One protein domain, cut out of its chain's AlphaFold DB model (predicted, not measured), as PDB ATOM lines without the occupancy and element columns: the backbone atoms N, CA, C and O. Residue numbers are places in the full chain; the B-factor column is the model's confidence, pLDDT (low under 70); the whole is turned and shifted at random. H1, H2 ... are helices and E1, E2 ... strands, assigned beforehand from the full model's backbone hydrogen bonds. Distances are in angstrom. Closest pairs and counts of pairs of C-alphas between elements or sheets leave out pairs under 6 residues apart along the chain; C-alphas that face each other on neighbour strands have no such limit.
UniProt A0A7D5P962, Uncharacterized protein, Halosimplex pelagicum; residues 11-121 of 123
ATOM      1  N   TYR A  11     174.859 114.525 151.270       83.81
ATOM      2  CA  TYR A  11     173.822 113.666 150.721       83.81
ATOM      3  C   TYR A  11     172.514 114.433 150.692       83.81
ATOM      4  O   TYR A  11     172.265 115.301 151.531       83.81
ATOM      5  N   GLU A  12     171.688 114.088 149.720       89.00
ATOM      6  CA  GLU A  12     170.327 114.572 149.595       89.00
ATOM      7  C   GLU A  12     169.405 113.363 149.561       89.00
ATOM      8  O   GLU A  12     169.597 112.467 148.740       89.00
ATOM      9  N   TRP A  13     168.418 113.346 150.451       91.19
ATOM     10  CA  TRP A  13     167.295 112.425 150.367       91.19
ATOM     11  C   TRP A  13     166.046 113.184 149.955       91.19
ATOM     12  O   TRP A  13     165.741 114.248 150.500       91.19
ATOM     13  N   GLN A  14     165.324 112.602 149.007       93.62
ATOM     14  CA  GLN A  14     164.117 113.163 148.426       93.62
ATOM     15  C   GLN A  14     163.008 112.112 148.421       93.62
ATOM     16  O   GLN A  14     163.231 110.972 148.014       93.62
ATOM     17  N   ILE A  15     161.810 112.510 148.845       93.44
ATOM     18  CA  ILE A  15     160.567 111.790 148.573       93.44
ATOM     19  C   ILE A  15     159.701 112.684 147.685       93.44
ATOM     20  O   ILE A  15     159.288 113.757 148.126       93.44
ATOM     21  N   SER A  16     159.414 112.240 146.463       93.12
ATOM     22  CA  SER A  16     158.495 112.922 145.540       93.12
ATOM     23  C   SER A  16     157.172 112.182 145.442       93.12
ATOM     24  O   SER A  16     157.156 110.950 145.406       93.12
ATOM     25  N   LEU A  17     156.072 112.921 145.325       91.56
ATOM     26  CA  LEU A  17     154.759 112.380 144.992       91.56
ATOM     27  C   LEU A  17     154.041 113.286 143.995       91.56
ATOM     28  O   LEU A  17     153.939 114.487 144.226       91.56
ATOM     29  N   GLU A  18     153.468 112.704 142.950       88.69
ATOM     30  CA  GLU A  18     152.565 113.421 142.049       88.69
ATOM     31  C   GLU A  18     151.177 113.583 142.699       88.69
ATOM     32  O   GLU A  18     150.593 112.621 143.195       88.69
ATOM     33  N   VAL A  19     150.647 114.806 142.746       85.19
ATOM     34  CA  VAL A  19     149.311 115.142 143.258       85.19
ATOM     35  C   VAL A  19     148.646 116.093 142.276       85.19
ATOM     36  O   VAL A  19     149.151 117.184 142.038       85.19
ATOM     37  N   ASP A  20     147.518 115.683 141.696       85.69
ATOM     38  CA  ASP A  20     146.764 116.483 140.718       85.69
ATOM     39  C   ASP A  20     147.613 116.977 139.521       85.69
ATOM     40  O   ASP A  20     147.335 118.018 138.925       85.69
ATOM     41  N   GLY A  21     148.647 116.210 139.145       80.56
ATOM     42  CA  GLY A  21     149.590 116.545 138.071       80.56
ATOM     43  C   GLY A  21     150.716 117.506 138.475       80.56
ATOM     44  O   GLY A  21     151.478 117.940 137.611       80.56
ATOM     45  N   GLU A  22     150.830 117.845 139.760       85.81
ATOM     46  CA  GLU A  22     151.942 118.608 140.332       85.81
ATOM     47  C   GLU A  22     152.850 117.697 141.172       85.81
ATOM     48  O   GLU A  22     152.379 116.815 141.889       85.81
ATOM     49  N   GLU A  23     154.166 117.906 141.108       86.88
ATOM     50  CA  GLU A  23     155.120 117.172 141.943       86.88
ATOM     51  C   GLU A  23     155.268 117.858 143.306       86.88
ATOM     52  O   GLU A  23     155.645 119.027 143.400       86.88
ATOM     53  N   LEU A  24     154.972 117.120 144.376       86.62
ATOM     54  CA  LEU A  24     155.239 117.526 145.751       86.62
ATOM     55  C   LEU A  24     156.498 116.830 146.256       86.62
ATOM     56  O   LEU A  24     156.558 115.600 146.285       86.62
ATOM     57  N   GLU A  25     157.462 117.617 146.725       89.50
ATOM     58  CA  GLU A  25     158.763 117.124 147.173       89.50
ATOM     59  C   GLU A  25     158.966 117.347 148.679       89.50
ATOM     60  O   GLU A  25     158.730 118.433 149.214       89.50
ATOM     61  N   SER A  26     159.466 116.321 149.363       89.31
ATOM     62  CA  SER A  26     160.049 116.421 150.702       89.31
ATOM     63  C   SER A  26     161.549 116.157 150.597       89.31
ATOM     64  O   SER A  26     161.958 115.072 150.188       89.31
ATOM     65  N   LEU A  27     162.364 117.148 150.965       90.19
ATOM     66  CA  LEU A  27     163.812 117.145 150.757       90.19
ATOM     67  C   LEU A  27     164.564 117.362 152.073       90.19
ATOM     68  O   LEU A  27     164.209 118.250 152.850       90.19
ATOM     69  N   PHE A  28     165.649 116.620 152.289       86.00
ATOM     70  CA  PHE A  28     166.599 116.903 153.364       86.00
ATOM     71  C   PHE A  28     168.042 116.696 152.894       86.00
ATOM     72  O   PHE A  28     168.350 115.719 152.214       86.00
ATOM     73  N   GLN A  29     168.925 117.618 153.286       85.12
ATOM     74  CA  GLN A  29     170.348 117.622 152.932       85.12
ATOM     75  C   GLN A  29     171.238 117.690 154.179       85.12
ATOM     76  O   GLN A  29     170.891 118.345 155.166       85.12
ATOM     77  N   GLY A  30     172.427 117.091 154.120       80.75
ATOM     78  CA  GLY A  30     173.351 117.018 155.257       80.75
ATOM     79  C   GLY A  30     174.556 116.118 154.991       80.75
ATOM     80  O   GLY A  30     174.843 115.803 153.839       80.75
ATOM     81  N   ASP A  31     175.211 115.661 156.059       80.19
ATOM     82  CA  ASP A  31     176.487 114.926 155.968       80.19
ATOM     83  C   ASP A  31     176.373 113.435 156.370       80.19
ATOM     84  O   ASP A  31     177.276 112.646 156.103       80.19
ATOM     85  N   ASP A  32     175.249 113.030 156.977       77.81
ATOM     86  CA  ASP A  32     174.933 111.650 157.390       77.81
ATOM     87  C   ASP A  32     173.696 111.126 156.646       77.81
ATOM     88  O   ASP A  32     172.567 111.521 156.944       77.81
ATOM     89  N   SER A  33     173.898 110.256 155.653       71.69
ATOM     90  CA  SER A  33     172.821 109.783 154.777       71.69
ATOM     91  C   SER A  33     171.735 108.991 155.509       71.69
ATOM     92  O   SER A  33     170.569 109.126 155.146       71.69
ATOM     93  N   SER A  34     172.062 108.221 156.546       75.62
ATOM     94  CA  SER A  34     171.083 107.377 157.241       75.62
ATOM     95  C   SER A  34     170.158 108.206 158.131       75.62
ATOM     96  O   SER A  34     168.935 108.102 158.026       75.62
ATOM     97  N   ALA A  35     170.724 109.122 158.922       75.56
ATOM     98  CA  ALA A  35     169.936 110.029 159.760       75.56
ATOM     99  C   ALA A  35     169.023 110.958 158.933       75.56
ATOM    100  O   ALA A  35     168.020 111.480 159.427       75.56
ATOM    101  N   MET A  36     169.365 111.201 157.664       82.25
ATOM    102  CA  MET A  36     168.575 112.048 156.773       82.25
ATOM    103  C   MET A  36     167.307 111.382 156.258       82.25
ATOM    104  O   MET A  36     166.265 112.038 156.261       82.25
ATOM    105  N   LEU A  37     167.355 110.108 155.856       86.62
ATOM    106  CA  LEU A  37     166.155 109.425 155.374       86.62
ATOM    107  C   LEU A  37     165.081 109.364 156.468       86.62
ATOM    108  O   LEU A  37     163.923 109.673 156.197       86.62
ATOM    109  N   GLY A  38     165.470 109.074 157.715       88.81
ATOM    110  CA  GLY A  38     164.545 109.081 158.853       88.81
ATOM    111  C   GLY A  38     163.864 110.443 159.063       88.81
ATOM    112  O   GLY A  38     162.673 110.511 159.369       88.81
ATOM    113  N   ARG A  39     164.583 111.550 158.824       89.25
ATOM    114  CA  ARG A  39     164.026 112.913 158.903       89.25
ATOM    115  C   ARG A  39     163.080 113.236 157.753       89.25
ATOM    116  O   ARG A  39     162.005 113.776 158.010       89.25
ATOM    117  N   VAL A  40     163.451 112.906 156.512       90.50
ATOM    118  CA  VAL A  40     162.564 113.089 155.345       90.50
ATOM    119  C   VAL A  40     161.286 112.280 155.533       90.50
ATOM    120  O   VAL A  40     160.197 112.797 155.307       90.50
ATOM    121  N   PHE A  41     161.411 111.044 156.014       93.06
ATOM    122  CA  PHE A  41     160.284 110.177 156.335       93.06
ATOM    123  C   PHE A  41     159.354 110.792 157.387       93.06
ATOM    124  O   PHE A  41     158.146 110.865 157.159       93.06
ATOM    125  N   ALA A  42     159.899 111.301 158.497       91.25
ATOM    126  CA  ALA A  42     159.111 111.971 159.533       91.25
ATOM    127  C   ALA A  42     158.354 113.197 158.993       91.25
ATOM    128  O   ALA A  42     157.174 113.377 159.293       91.25
ATOM    129  N   MET A  43     159.023 114.031 158.187       90.12
ATOM    130  CA  MET A  43     158.406 115.202 157.552       90.12
ATOM    131  C   MET A  43     157.286 114.796 156.595       90.12
ATOM    132  O   MET A  43     156.182 115.327 156.677       90.12
ATOM    133  N   TRP A  44     157.551 113.823 155.727       92.12
ATOM    134  CA  TRP A  44     156.574 113.352 154.757       92.12
ATOM    135  C   TRP A  44     155.332 112.774 155.448       92.12
ATOM    136  O   TRP A  44     154.212 113.121 155.084       92.12
ATOM    137  N   LEU A  45     155.500 111.960 156.496       91.44
ATOM    138  CA  LEU A  45     154.368 111.431 157.261       91.44
ATOM    139  C   LEU A  45     153.574 112.516 157.986       91.44
ATOM    140  O   LEU A  45     152.349 112.424 158.049       91.44
ATOM    141  N   HIS A  46     154.244 113.541 158.519       88.88
ATOM    142  CA  HIS A  46     153.561 114.666 159.155       88.88
ATOM    143  C   HIS A  46     152.576 115.346 158.194       88.88
ATOM    144  O   HIS A  46     151.455 115.661 158.595       88.88
ATOM    145  N   ASP A  47     152.970 115.500 156.930       86.88
ATOM    146  CA  ASP A  47     152.141 116.131 155.904       86.88
ATOM    147  C   ASP A  47     151.016 115.212 155.395       86.88
ATOM    148  O   ASP A  47     149.943 115.695 155.032       86.88
ATOM    149  N   ARG A  48     151.233 113.888 155.350       86.44
ATOM    150  CA  ARG A  48     150.253 112.929 154.795       86.44
ATOM    151  C   ARG A  48     149.257 112.384 155.808       86.44
ATOM    152  O   ARG A  48     148.132 112.065 155.427       86.44
ATOM    153  N   GLY A  49     149.639 112.286 157.075       87.94
ATOM    154  CA  GLY A  49     148.817 111.655 158.100       87.94
ATOM    155  C   GLY A  49     148.790 110.129 157.974       87.94
ATOM    156  O   GLY A  49     149.820 109.495 157.763       87.94
ATOM    157  N   ASP A  50     147.613 109.529 158.167       90.75
ATOM    158  CA  ASP A  50     147.448 108.071 158.226       90.75
ATOM    159  C   ASP A  50     147.581 107.419 156.839       90.75
ATOM    160  O   ASP A  50     146.779 107.663 155.936       90.75
ATOM    161  N   VAL A  51     148.587 106.551 156.702       93.25
ATOM    162  CA  VAL A  51     148.885 105.773 155.490       93.25
ATOM    163  C   VAL A  51     148.752 104.260 155.709       93.25
ATOM    164  O   VAL A  51     149.171 103.478 154.860       93.25
ATOM    165  N   SER A  52     148.140 103.813 156.809       92.62
ATOM    166  CA  SER A  52     148.076 102.393 157.207       92.62
ATOM    167  C   SER A  52     147.403 101.467 156.185       92.62
ATOM    168  O   SER A  52     147.676 100.267 156.145       92.62
ATOM    169  N   GLN A  53     146.522 102.013 155.341       92.56
ATOM    170  CA  GLN A  53     145.806 101.278 154.290       92.56
ATOM    171  C   GLN A  53     146.501 101.334 152.921       92.56
ATOM    172  O   GLN A  53     145.981 100.801 151.938       92.56
ATOM    173  N   TRP A  54     147.655 101.992 152.823       95.06
ATOM    174  CA  TRP A  54     148.377 102.133 151.567       95.06
ATOM    175  C   TRP A  54     148.977 100.795 151.117       95.06
ATOM    176  O   TRP A  54     149.691 100.127 151.858       95.06
ATOM    177  N   ALA A  55     148.717 100.407 149.865       93.44
ATOM    178  CA  ALA A  55     149.160  99.128 149.307       93.44
ATOM    179  C   ALA A  55     150.683  98.896 149.392       93.44
ATOM    180  O   ALA A  55     151.100  97.769 149.650       93.44
ATOM    181  N   ASN A  56     151.501  99.941 149.221       93.94
ATOM    182  CA  ASN A  56     152.965  99.831 149.274       93.94
ATOM    183  C   ASN A  56     153.553 100.185 150.650       93.94
ATOM    184  O   ASN A  56     154.770 100.298 150.768       93.94
ATOM    185  N   VAL A  57     152.723 100.323 151.695       94.88
ATOM    186  CA  VAL A  57     153.169 100.743 153.036       94.88
ATOM    187  C   VAL A  57     154.277  99.850 153.600       94.88
ATOM    188  O   VAL A  57     155.227 100.355 154.186       94.88
ATOM    189  N   VAL A  58     154.195  98.534 153.370       93.81
ATOM    190  CA  VAL A  58     155.199  97.565 153.841       93.81
ATOM    191  C   VAL A  58     156.525  97.762 153.108       93.81
ATOM    192  O   VAL A  58     157.537  98.006 153.754       93.81
ATOM    193  N   ALA A  59     156.507  97.764 151.771       92.25
ATOM    194  CA  ALA A  59     157.712  97.942 150.957       92.25
ATOM    195  C   ALA A  59     158.398  99.294 151.217       92.25
ATOM    196  O   ALA A  59     159.624  99.392 151.234       92.25
ATOM    197  N   PHE A  60     157.609 100.347 151.448       93.81
ATOM    198  CA  PHE A  60     158.141 101.642 151.852       93.81
ATOM    199  C   PHE A  60     158.794 101.574 153.236       93.81
ATOM    200  O   PHE A  60     159.918 102.037 153.392       93.81
ATOM    201  N   GLY A  61     158.138 100.952 154.221       93.94
ATOM    202  CA  GLY A  61     158.704 100.764 155.558       93.94
ATOM    203  C   GLY A  61     160.014  99.978 155.558       93.94
ATOM    204  O   GLY A  61     160.971 100.392 156.205       93.94
ATOM    205  N   GLU A  62     160.097  98.898 154.783       92.25
ATOM    206  CA  GLU A  62     161.319  98.098 154.623       92.25
ATOM    207  C   GLU A  62     162.472  98.922 154.032       92.25
ATOM    208  O   GLU A  62     163.597  98.843 154.523       92.25
ATOM    209  N   LEU A  63     162.186  99.785 153.048       91.44
ATOM    210  CA  LEU A  63     163.164 100.727 152.497       91.44
ATOM    211  C   LEU A  63     163.649 101.720 153.561       91.44
ATOM    212  O   LEU A  63     164.854 101.951 153.675       91.44
ATOM    213  N   ILE A  64     162.736 102.290 154.356       92.69
ATOM    214  CA  ILE A  64     163.106 103.197 155.451       92.69
ATOM    215  C   ILE A  64     164.006 102.480 156.462       92.69
ATOM    216  O   ILE A  64     165.040 103.033 156.831       92.69
ATOM    217  N   ILE A  65     163.669 101.258 156.877       91.00
ATOM    218  CA  ILE A  65     164.488 100.477 157.820       91.00
ATOM    219  C   ILE A  65     165.880 100.203 157.242       91.00
ATOM    220  O   ILE A  65     166.879 100.361 157.938       91.00
ATOM    221  N   ALA A  66     165.962  99.809 155.971       87.50
ATOM    222  CA  ALA A  66     167.228  99.433 155.350       87.50
ATOM    223  C   ALA A  66     168.218 100.603 155.223       87.50
ATOM    224  O   ALA A  66     169.431 100.387 155.251       87.50
ATOM    225  N   TYR A  67     167.719 101.835 155.077       87.44
ATOM    226  CA  TYR A  67     168.549 102.994 154.730       87.44
ATOM    227  C   TYR A  67     168.466 104.168 155.707       87.44
ATOM    228  O   TYR A  67     169.023 105.229 155.420       87.44
ATOM    229  N   SER A  68     167.819 103.993 156.859       88.31
ATOM    230  CA  SER A  68     167.812 104.970 157.952       88.31
ATOM    231  C   SER A  68     168.370 104.386 159.250       88.31
ATOM    232  O   SER A  68     168.739 103.219 159.323       88.31
ATOM    233  N   ASP A  69     168.476 105.223 160.277       89.31
ATOM    234  CA  ASP A  69     168.840 104.836 161.641       89.31
ATOM    235  C   ASP A  69     167.629 104.410 162.496       89.31
ATOM    236  O   ASP A  69     167.776 104.173 163.698       89.31
ATOM    237  N   LEU A  70     166.438 104.310 161.895       91.00
ATOM    238  CA  LEU A  70     165.209 103.920 162.581       91.00
ATOM    239  C   LEU A  70     165.083 102.397 162.686       91.00
ATOM    240  O   LEU A  70     165.328 101.663 161.729       91.00
ATOM    241  N   ASP A  71     164.633 101.925 163.846       91.06
ATOM    242  CA  ASP A  71     164.275 100.521 164.038       91.06
ATOM    243  C   ASP A  71     162.892 100.176 163.452       91.06
ATOM    244  O   ASP A  71     162.046 101.043 163.200       91.06
ATOM    245  N   ALA A  72     162.661  98.877 163.233       91.56
ATOM    246  CA  ALA A  72     161.428  98.377 162.632       91.56
ATOM    247  C   ALA A  72     160.178  98.707 163.460       91.56
ATOM    248  O   ALA A  72     159.138  99.022 162.884       91.56
ATOM    249  N   ASP A  73     160.279  98.699 164.792       93.75
ATOM    250  CA  ASP A  73     159.158  99.023 165.679       93.75
ATOM    251  C   ASP A  73     158.731 100.490 165.515       93.75
ATOM    252  O   ASP A  73     157.543 100.793 165.387       93.75
ATOM    253  N   THR A  74     159.700 101.405 165.460       94.19
ATOM    254  CA  THR A  74     159.474 102.837 165.246       94.19
ATOM    255  C   THR A  74     158.811 103.080 163.897       94.19
ATOM    256  O   THR A  74     157.797 103.779 163.825       94.19
ATOM    257  N   VAL A  75     159.340 102.468 162.833       94.88
ATOM    258  CA  VAL A  75     158.781 102.593 161.481       94.88
ATOM    259  C   VAL A  75     157.363 102.020 161.414       94.88
ATOM    260  O   VAL A  75     156.467 102.684 160.895       94.88
ATOM    261  N   ALA A  76     157.114 100.844 161.992       94.62
ATOM    262  CA  ALA A  76     155.791 100.220 162.009       94.62
ATOM    263  C   ALA A  76     154.740 101.087 162.716       94.62
ATOM    264  O   ALA A  76     153.648 101.295 162.180       94.62
ATOM    265  N   VAL A  77     155.084 101.651 163.883       94.56
ATOM    266  CA  VAL A  77     154.199 102.563 164.627       94.56
ATOM    267  C   VAL A  77     153.852 103.788 163.789       94.56
ATOM    268  O   VAL A  77     152.688 104.183 163.737       94.56
ATOM    269  N   TRP A  78     154.838 104.388 163.124       95.12
ATOM    270  CA  TRP A  78     154.626 105.593 162.320       95.12
ATOM    271  C   TRP A  78     153.796 105.326 161.064       95.12
ATOM    272  O   TRP A  78     153.008 106.176 160.658       95.12
ATOM    273  N   LEU A  79     153.922 104.135 160.481       95.69
ATOM    274  CA  LEU A  79     153.119 103.692 159.342       95.69
ATOM    275  C   LEU A  79     151.731 103.163 159.736       95.69
ATOM    276  O   LEU A  79     150.907 102.908 158.858       95.69
ATOM    277  N   GLY A  80     151.456 102.986 161.031       95.19
ATOM    278  CA  GLY A  80     150.187 102.447 161.522       95.19
ATOM    279  C   GLY A  80     149.975 100.969 161.178       95.19
ATOM    280  O   GLY A  80     148.839 100.552 160.948       95.19
ATOM    281  N   ILE A  81     151.051 100.178 161.120       94.56
ATOM    282  CA  ILE A  81     151.017  98.737 160.826       94.56
ATOM    283  C   ILE A  81     151.601  97.913 161.980       94.56
ATOM    284  O   ILE A  81     152.235  98.444 162.890       94.56
ATOM    285  N   GLU A  82     151.375  96.599 161.955       93.00
ATOM    286  CA  GLU A  82     151.962  95.677 162.932       93.00
ATOM    287  C   GLU A  82     153.466  95.461 162.637       93.00
ATOM    288  O   GLU A  82     153.817  95.278 161.467       93.00
ATOM    289  N   PRO A  83     154.365  95.489 163.647       85.81
ATOM    290  CA  PRO A  83     155.814  95.400 163.425       85.81
ATOM    291  C   PRO A  83     156.297  94.114 162.755       85.81
ATOM    292  O   PRO A  83     157.262  94.133 162.001       85.81
ATOM    293  N   ASP A  84     155.605  92.998 162.981       89.00
ATOM    294  CA  ASP A  84     155.912  91.692 162.390       89.00
ATOM    295  C   ASP A  84     155.636  91.619 160.880       89.00
ATOM    296  O   ASP A  84     156.005  90.641 160.230       89.00
ATOM    297  N   ARG A  85     155.011  92.656 160.306       89.00
ATOM    298  CA  ARG A  85     154.820  92.793 158.859       89.00
ATOM    299  C   ARG A  85     156.045  93.330 158.128       89.00
ATOM    300  O   ARG A  85     156.043  93.262 156.903       89.00
ATOM    301  N   LEU A  86     157.016  93.903 158.840       90.69
ATOM    302  CA  LEU A  86     158.235  94.453 158.254       90.69
ATOM    303  C   LEU A  86     159.352  93.414 158.354       90.69
ATOM    304  O   LEU A  86     159.828  93.115 159.449       90.69
ATOM    305  N   ASP A  87     159.788  92.893 157.211       83.81
ATOM    306  CA  ASP A  87     160.989  92.066 157.116       83.81
ATOM    307  C   ASP A  87     161.910  92.705 156.074       83.81
ATOM    308  O   ASP A  87     161.770  92.430 154.883       83.81
ATOM    309  N   PRO A  88     162.843  93.588 156.486       68.69
ATOM    310  CA  PRO A  88     163.680  94.314 155.535       68.69
ATOM    311  C   PRO A  88     164.523  93.391 154.637       68.69
ATOM    312  O   PRO A  88     165.027  93.865 153.620       68.69
ATOM    313  N   GLY A  89     164.642  92.090 154.961       65.94
ATOM    314  CA  GLY A  89     165.179  91.071 154.060       65.94
ATOM    315  C   GLY A  89     166.537  91.417 153.435       65.94
ATOM    316  O   GLY A  89     167.318  92.199 153.974       65.94
ATOM    317  N   GLU A  90     166.843  90.806 152.284       55.41
ATOM    318  CA  GLU A  90     168.081  90.989 151.503       55.41
ATOM    319  C   GLU A  90     168.153  92.351 150.772       55.41
ATOM    320  O   GLU A  90     168.541  92.412 149.604       55.41
ATOM    321  N   LEU A  91     167.778  93.468 151.403       62.78
ATOM    322  CA  LEU A  91     168.167  94.775 150.871       62.78
ATOM    323  C   LEU A  91     169.683  94.922 151.070       62.78
ATOM    324  O   LEU A  91     170.171  95.166 152.174       62.78
ATOM    325  N   GLU A  92     170.436  94.667 149.994       56.62
ATOM    326  CA  GLU A  92     171.896  94.757 149.980       56.62
ATOM    327  C   GLU A  92     172.343  96.147 150.447       56.62
ATOM    328  O   GLU A  92     171.788  97.172 150.051       56.62
ATOM    329  N   GLY A  93     173.361  96.185 151.310       60.81
ATOM    330  CA  GLY A  93     173.898  97.441 151.818       60.81
ATOM    331  C   GLY A  93     174.395  98.311 150.668       60.81
ATOM    332  O   GLY A  93     175.378  97.970 150.011       60.81
ATOM    333  N   LEU A  94     173.734  99.446 150.442       67.62
ATOM    334  CA  LEU A  94     174.170 100.407 149.439       67.62
ATOM    335  C   LEU A  94     175.519 100.996 149.823       67.62
ATOM    336  O   LEU A  94     175.722 101.437 150.960       67.62
ATOM    337  N   SER A  95     176.416 101.097 148.844       69.94
ATOM    338  CA  SER A  95     177.629 101.886 149.030       69.94
ATOM    339  C   SER A  95     177.236 103.332 149.351       69.94
ATOM    340  O   SER A  95     176.315 103.855 148.718       69.94
ATOM    341  N   PRO A  96     177.910 104.030 150.283       66.06
ATOM    342  CA  PRO A  96     177.648 105.446 150.544       66.06
ATOM    343  C   PRO A  96     177.744 106.325 149.291       66.06
ATOM    344  O   PRO A  96     177.113 107.370 149.230       66.06
ATOM    345  N   GLU A  97     178.513 105.903 148.287       68.62
ATOM    346  CA  GLU A  97     178.779 106.665 147.058       68.62
ATOM    347  C   GLU A  97     177.746 106.430 145.947       68.62
ATOM    348  O   GLU A  97     177.839 107.031 144.880       68.62
ATOM    349  N   GLU A  98     176.780 105.542 146.170       79.62
ATOM    350  CA  GLU A  98     175.818 105.149 145.148       79.62
ATOM    351  C   GLU A  98     174.608 106.093 145.125       79.62
ATOM    352  O   GLU A  98     173.969 106.348 146.148       79.62
ATOM    353  N   GLU A  99     174.254 106.612 143.956       87.62
ATOM    354  CA  GLU A  99     172.953 107.256 143.782       87.62
ATOM    355  C   GLU A  99     171.889 106.193 143.550       87.62
ATOM    356  O   GLU A  99     172.094 105.247 142.791       87.62
ATOM    357  N   VAL A 100     170.740 106.359 144.194       89.88
ATOM    358  CA  VAL A 100     169.655 105.379 144.136       89.88
ATOM    359  C   VAL A 100     168.315 106.067 144.005       89.88
ATOM    360  O   VAL A 100     168.102 107.160 144.530       89.88
ATOM    361  N   SER A 101     167.399 105.411 143.296       91.62
ATOM    362  CA  SER A 101     166.013 105.836 143.176       91.62
ATOM    363  C   SER A 101     165.108 104.616 143.118       91.62
ATOM    364  O   SER A 101     165.306 103.714 142.303       91.62
ATOM    365  N   TRP A 102     164.097 104.614 143.976       92.81
ATOM    366  CA  TRP A 102     163.028 103.629 143.986       92.81
ATOM    367  C   TRP A 102     161.733 104.294 143.554       92.81
ATOM    368  O   TRP A 102     161.422 105.402 143.990       92.81
ATOM    369  N   GLN A 103     160.977 103.599 142.710       94.50
ATOM    370  CA  GLN A 103     159.675 104.036 142.218       94.50
ATOM    371  C   GLN A 103     158.594 103.132 142.798       94.50
ATOM    372  O   GLN A 103     158.746 101.910 142.825       94.50
ATOM    373  N   MET A 104     157.495 103.728 143.246       94.19
ATOM    374  CA  MET A 104     156.338 103.015 143.776       94.19
ATOM    375  C   MET A 104     155.057 103.817 143.548       94.19
ATOM    376  O   MET A 104     155.089 104.995 143.217       94.19
ATOM    377  N   VAL A 105     153.909 103.173 143.731       94.75
ATOM    378  CA  VAL A 105     152.617 103.874 143.759       94.75
ATOM    379  C   VAL A 105     152.420 104.445 145.156       94.75
ATOM    380  O   VAL A 105     152.495 103.681 146.118       94.75
ATOM    381  N   GLY A 106     152.180 105.746 145.279       93.25
ATOM    382  CA  GLY A 106     151.978 106.436 146.549       93.25
ATOM    383  C   GLY A 106     150.584 106.236 147.159       93.25
ATOM    384  O   GLY A 106     149.719 105.589 146.561       93.25
ATOM    385  N   PRO A 107     150.331 106.790 148.360       91.94
ATOM    386  CA  PRO A 107     149.061 106.615 149.079       91.94
ATOM    387  C   PRO A 107     147.827 107.150 148.345       91.94
ATOM    388  O   PRO A 107     146.716 106.682 148.580       91.94
ATOM    389  N   ASN A 108     148.012 108.124 147.455       90.00
ATOM    390  CA  ASN A 108     146.960 108.696 146.616       90.00
ATOM    391  C   ASN A 108     146.705 107.900 145.322       90.00
ATOM    392  O   ASN A 108     145.817 108.267 144.561       90.00
ATOM    393  N   GLY A 109     147.459 106.824 145.073       90.94
ATOM    394  CA  GLY A 109     147.381 106.048 143.836       90.94
ATOM    395  C   GLY A 109     148.243 106.582 142.688       90.94
ATOM    396  O   GLY A 109     148.278 105.942 141.640       90.94
ATOM    397  N   GLU A 110     148.958 107.691 142.885       92.19
ATOM    398  CA  GLU A 110     149.831 108.312 141.880       92.19
ATOM    399  C   GLU A 110     151.292 107.864 142.024       92.19
ATOM    400  O   GLU A 110     151.654 107.140 142.956       92.19
ATOM    401  N   SER A 111     152.153 108.283 141.094       93.38
ATOM    402  CA  SER A 111     153.577 107.942 141.133       93.38
ATOM    403  C   SER A 111     154.282 108.592 142.325       93.38
ATOM    404  O   SER A 111     154.133 109.786 142.592       93.38
ATOM    405  N   MET A 112     155.096 107.800 143.017       94.44
ATOM    406  CA  MET A 112     155.939 108.207 144.133       94.44
ATOM    407  C   MET A 112     157.367 107.734 143.897       94.44
ATOM    408  O   MET A 112     157.590 106.611 143.438       94.44
ATOM    409  N   SER A 113     158.341 108.551 144.284       94.94
ATOM    410  CA  SER A 113     159.737 108.135 144.283       94.94
ATOM    411  C   SER A 113     160.445 108.464 145.585       94.94
ATOM    412  O   SER A 113     160.121 109.443 146.254       94.94
ATOM    413  N   VAL A 114     161.415 107.627 145.935       93.81
ATOM    414  CA  VAL A 114     162.377 107.876 147.010       93.81
ATOM    415  C   VAL A 114     163.754 107.861 146.372       93.81
ATOM    416  O   VAL A 114     164.079 106.909 145.664       93.81
ATOM    417  N   ALA A 115     164.558 108.896 146.579       93.19
ATOM    418  CA  ALA A 115     165.870 109.005 145.959       93.19
ATOM    419  C   ALA A 115     166.933 109.500 146.936       93.19
ATOM    420  O   ALA A 115     166.663 110.361 147.773       93.19
ATOM    421  N   ARG A 116     168.155 108.984 146.771       90.50
ATOM    422  CA  ARG A 116     169.375 109.503 147.392       90.50
ATOM    423  C   ARG A 116     170.312 110.011 146.303       90.50
ATOM    424  O   ARG A 116     170.675 109.241 145.412       90.50
ATOM    425  N   ARG A 117     170.752 111.262 146.413       89.88
ATOM    426  CA  ARG A 117     171.795 111.857 145.561       89.88
ATOM    427  C   ARG A 117     173.054 112.156 146.366       89.88
ATOM    428  O   ARG A 117     172.973 112.455 147.562       89.88
ATOM    429  N   VAL A 118     174.209 112.096 145.706       84.94
ATOM    430  CA  VAL A 118     175.500 112.475 146.297       84.94
ATOM    431  C   VAL A 118     175.894 113.839 145.746       84.94
ATOM    432  O   VAL A 118     176.332 113.975 144.607       84.94
ATOM    433  N   VAL A 119     175.750 114.869 146.569       82.38
ATOM    434  CA  VAL A 119     176.111 116.238 146.214       82.38
ATOM    435  C   VAL A 119     177.585 116.444 146.551       82.38
ATOM    436  O   VAL A 119     177.990 116.500 147.716       82.38
ATOM    437  N   SER A 120     178.406 116.530 145.507       68.00
ATOM    438  CA  SER A 120     179.803 116.939 145.638       68.00
ATOM    439  C   SER A 120     179.850 118.464 145.658       68.00
ATOM    440  O   SER A 120     179.376 119.100 144.717       68.00
ATOM    441  N   GLU A 121     180.395 119.065 146.719       60.34
ATOM    442  CA  GLU A 121     180.756 120.486 146.693       60.34
ATOM    443  C   GLU A 121     182.007 120.653 145.818       60.34
ATOM    444  O   GLU A 121     183.130 120.736 146.312       60.34
TER     445      GLU A 121
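What this domain is: This is residues 11 to 121 of the 123 residues of an uncharacterized protein of Halosimplex pelagicum (UniProt A0A7D5P962). A twisted sheet of four strands forms a wall, with helices over one face and the other face bare. H1 packs on the part of the sheet made by E2 and E1, H2 runs beside H1 nearer to E3, and H3 packs on H2, off the sheet; a long link without named elements leads from H3 back to the sheet's edge at E3. The printed part has 111 residues, with three named helices and four named strands in the order E1 E2 H1 H2 H3 E3 E4. The sheet's order is E2 E1 E4 E3, antiparallel throughout, and the class is mixed, helices and strands. The whole is compact, with a radius of gyration of the C-alphas of 13.4 A and spans of 40 by 34 by 22 A.

Where its parts are: E1, residues 11 to 19, begins at C-alpha 11 (173.822, 113.666, 150.721) and is 25.7 A long. E2, residues 22 to 30, is 26.1 A long. H1, residues 33 to 48, begins at C-alpha 33 (172.821, 109.783, 154.777) and is 22.8 A long. H2 holds residues 57 to 67, 15.6 A, and H3 residues 72 to 79, 10.4 A. E3 is residues 100 to 105, 17.1 A. E4, residues 111 to 120, is 28.1 A long and ends at C-alpha 120 (179.803, 116.939, 145.638).

How they stand to each other: E1 and E2 form a hairpin at 165 degrees, with N 15 and O 26 2.9 A apart, within hydrogen-bond range. E1 and E4 are antiparallel at 157 degrees, with N 14 and O 115 at 2.9 A. E3 and E4 form a hairpin at 167 degrees, with N 102 and O 114 at 2.8 A. H1 and H2 on one face of the sheet make two layers, helices on a sheet. H1 has a height over the sheet of 7.7 A; the closest C-alphas of H1 and E2 are those of Val 40 and Phe 28, 5.9 A. H1 touches H2 with residues 34 to 41 alone, closest at the C-alphas of Ser 34 and Tyr 67, 5.7 A, a shallow tilt of 27 degrees, opposite ways. H2 touches H3, closest at the C-alphas of Ile 65 and Ala 72, 6.1 A, at a steep tilt of 44 degrees. H3 is not on the sheet. In H2 and H3 every O i to N i+4 pair is within hydrogen-bond range; in H1 11 of 12 are.

The domain as a whole: The two C-alphas farthest apart, those of Glu 82 and Glu 121, are 41.3 A apart. The printed part has no cut. The link from H3 to E3, 20 residues, is long. Mean pLDDT of the printed part is 87.0; residues 88 to 97 and 120 to 121 are under 70.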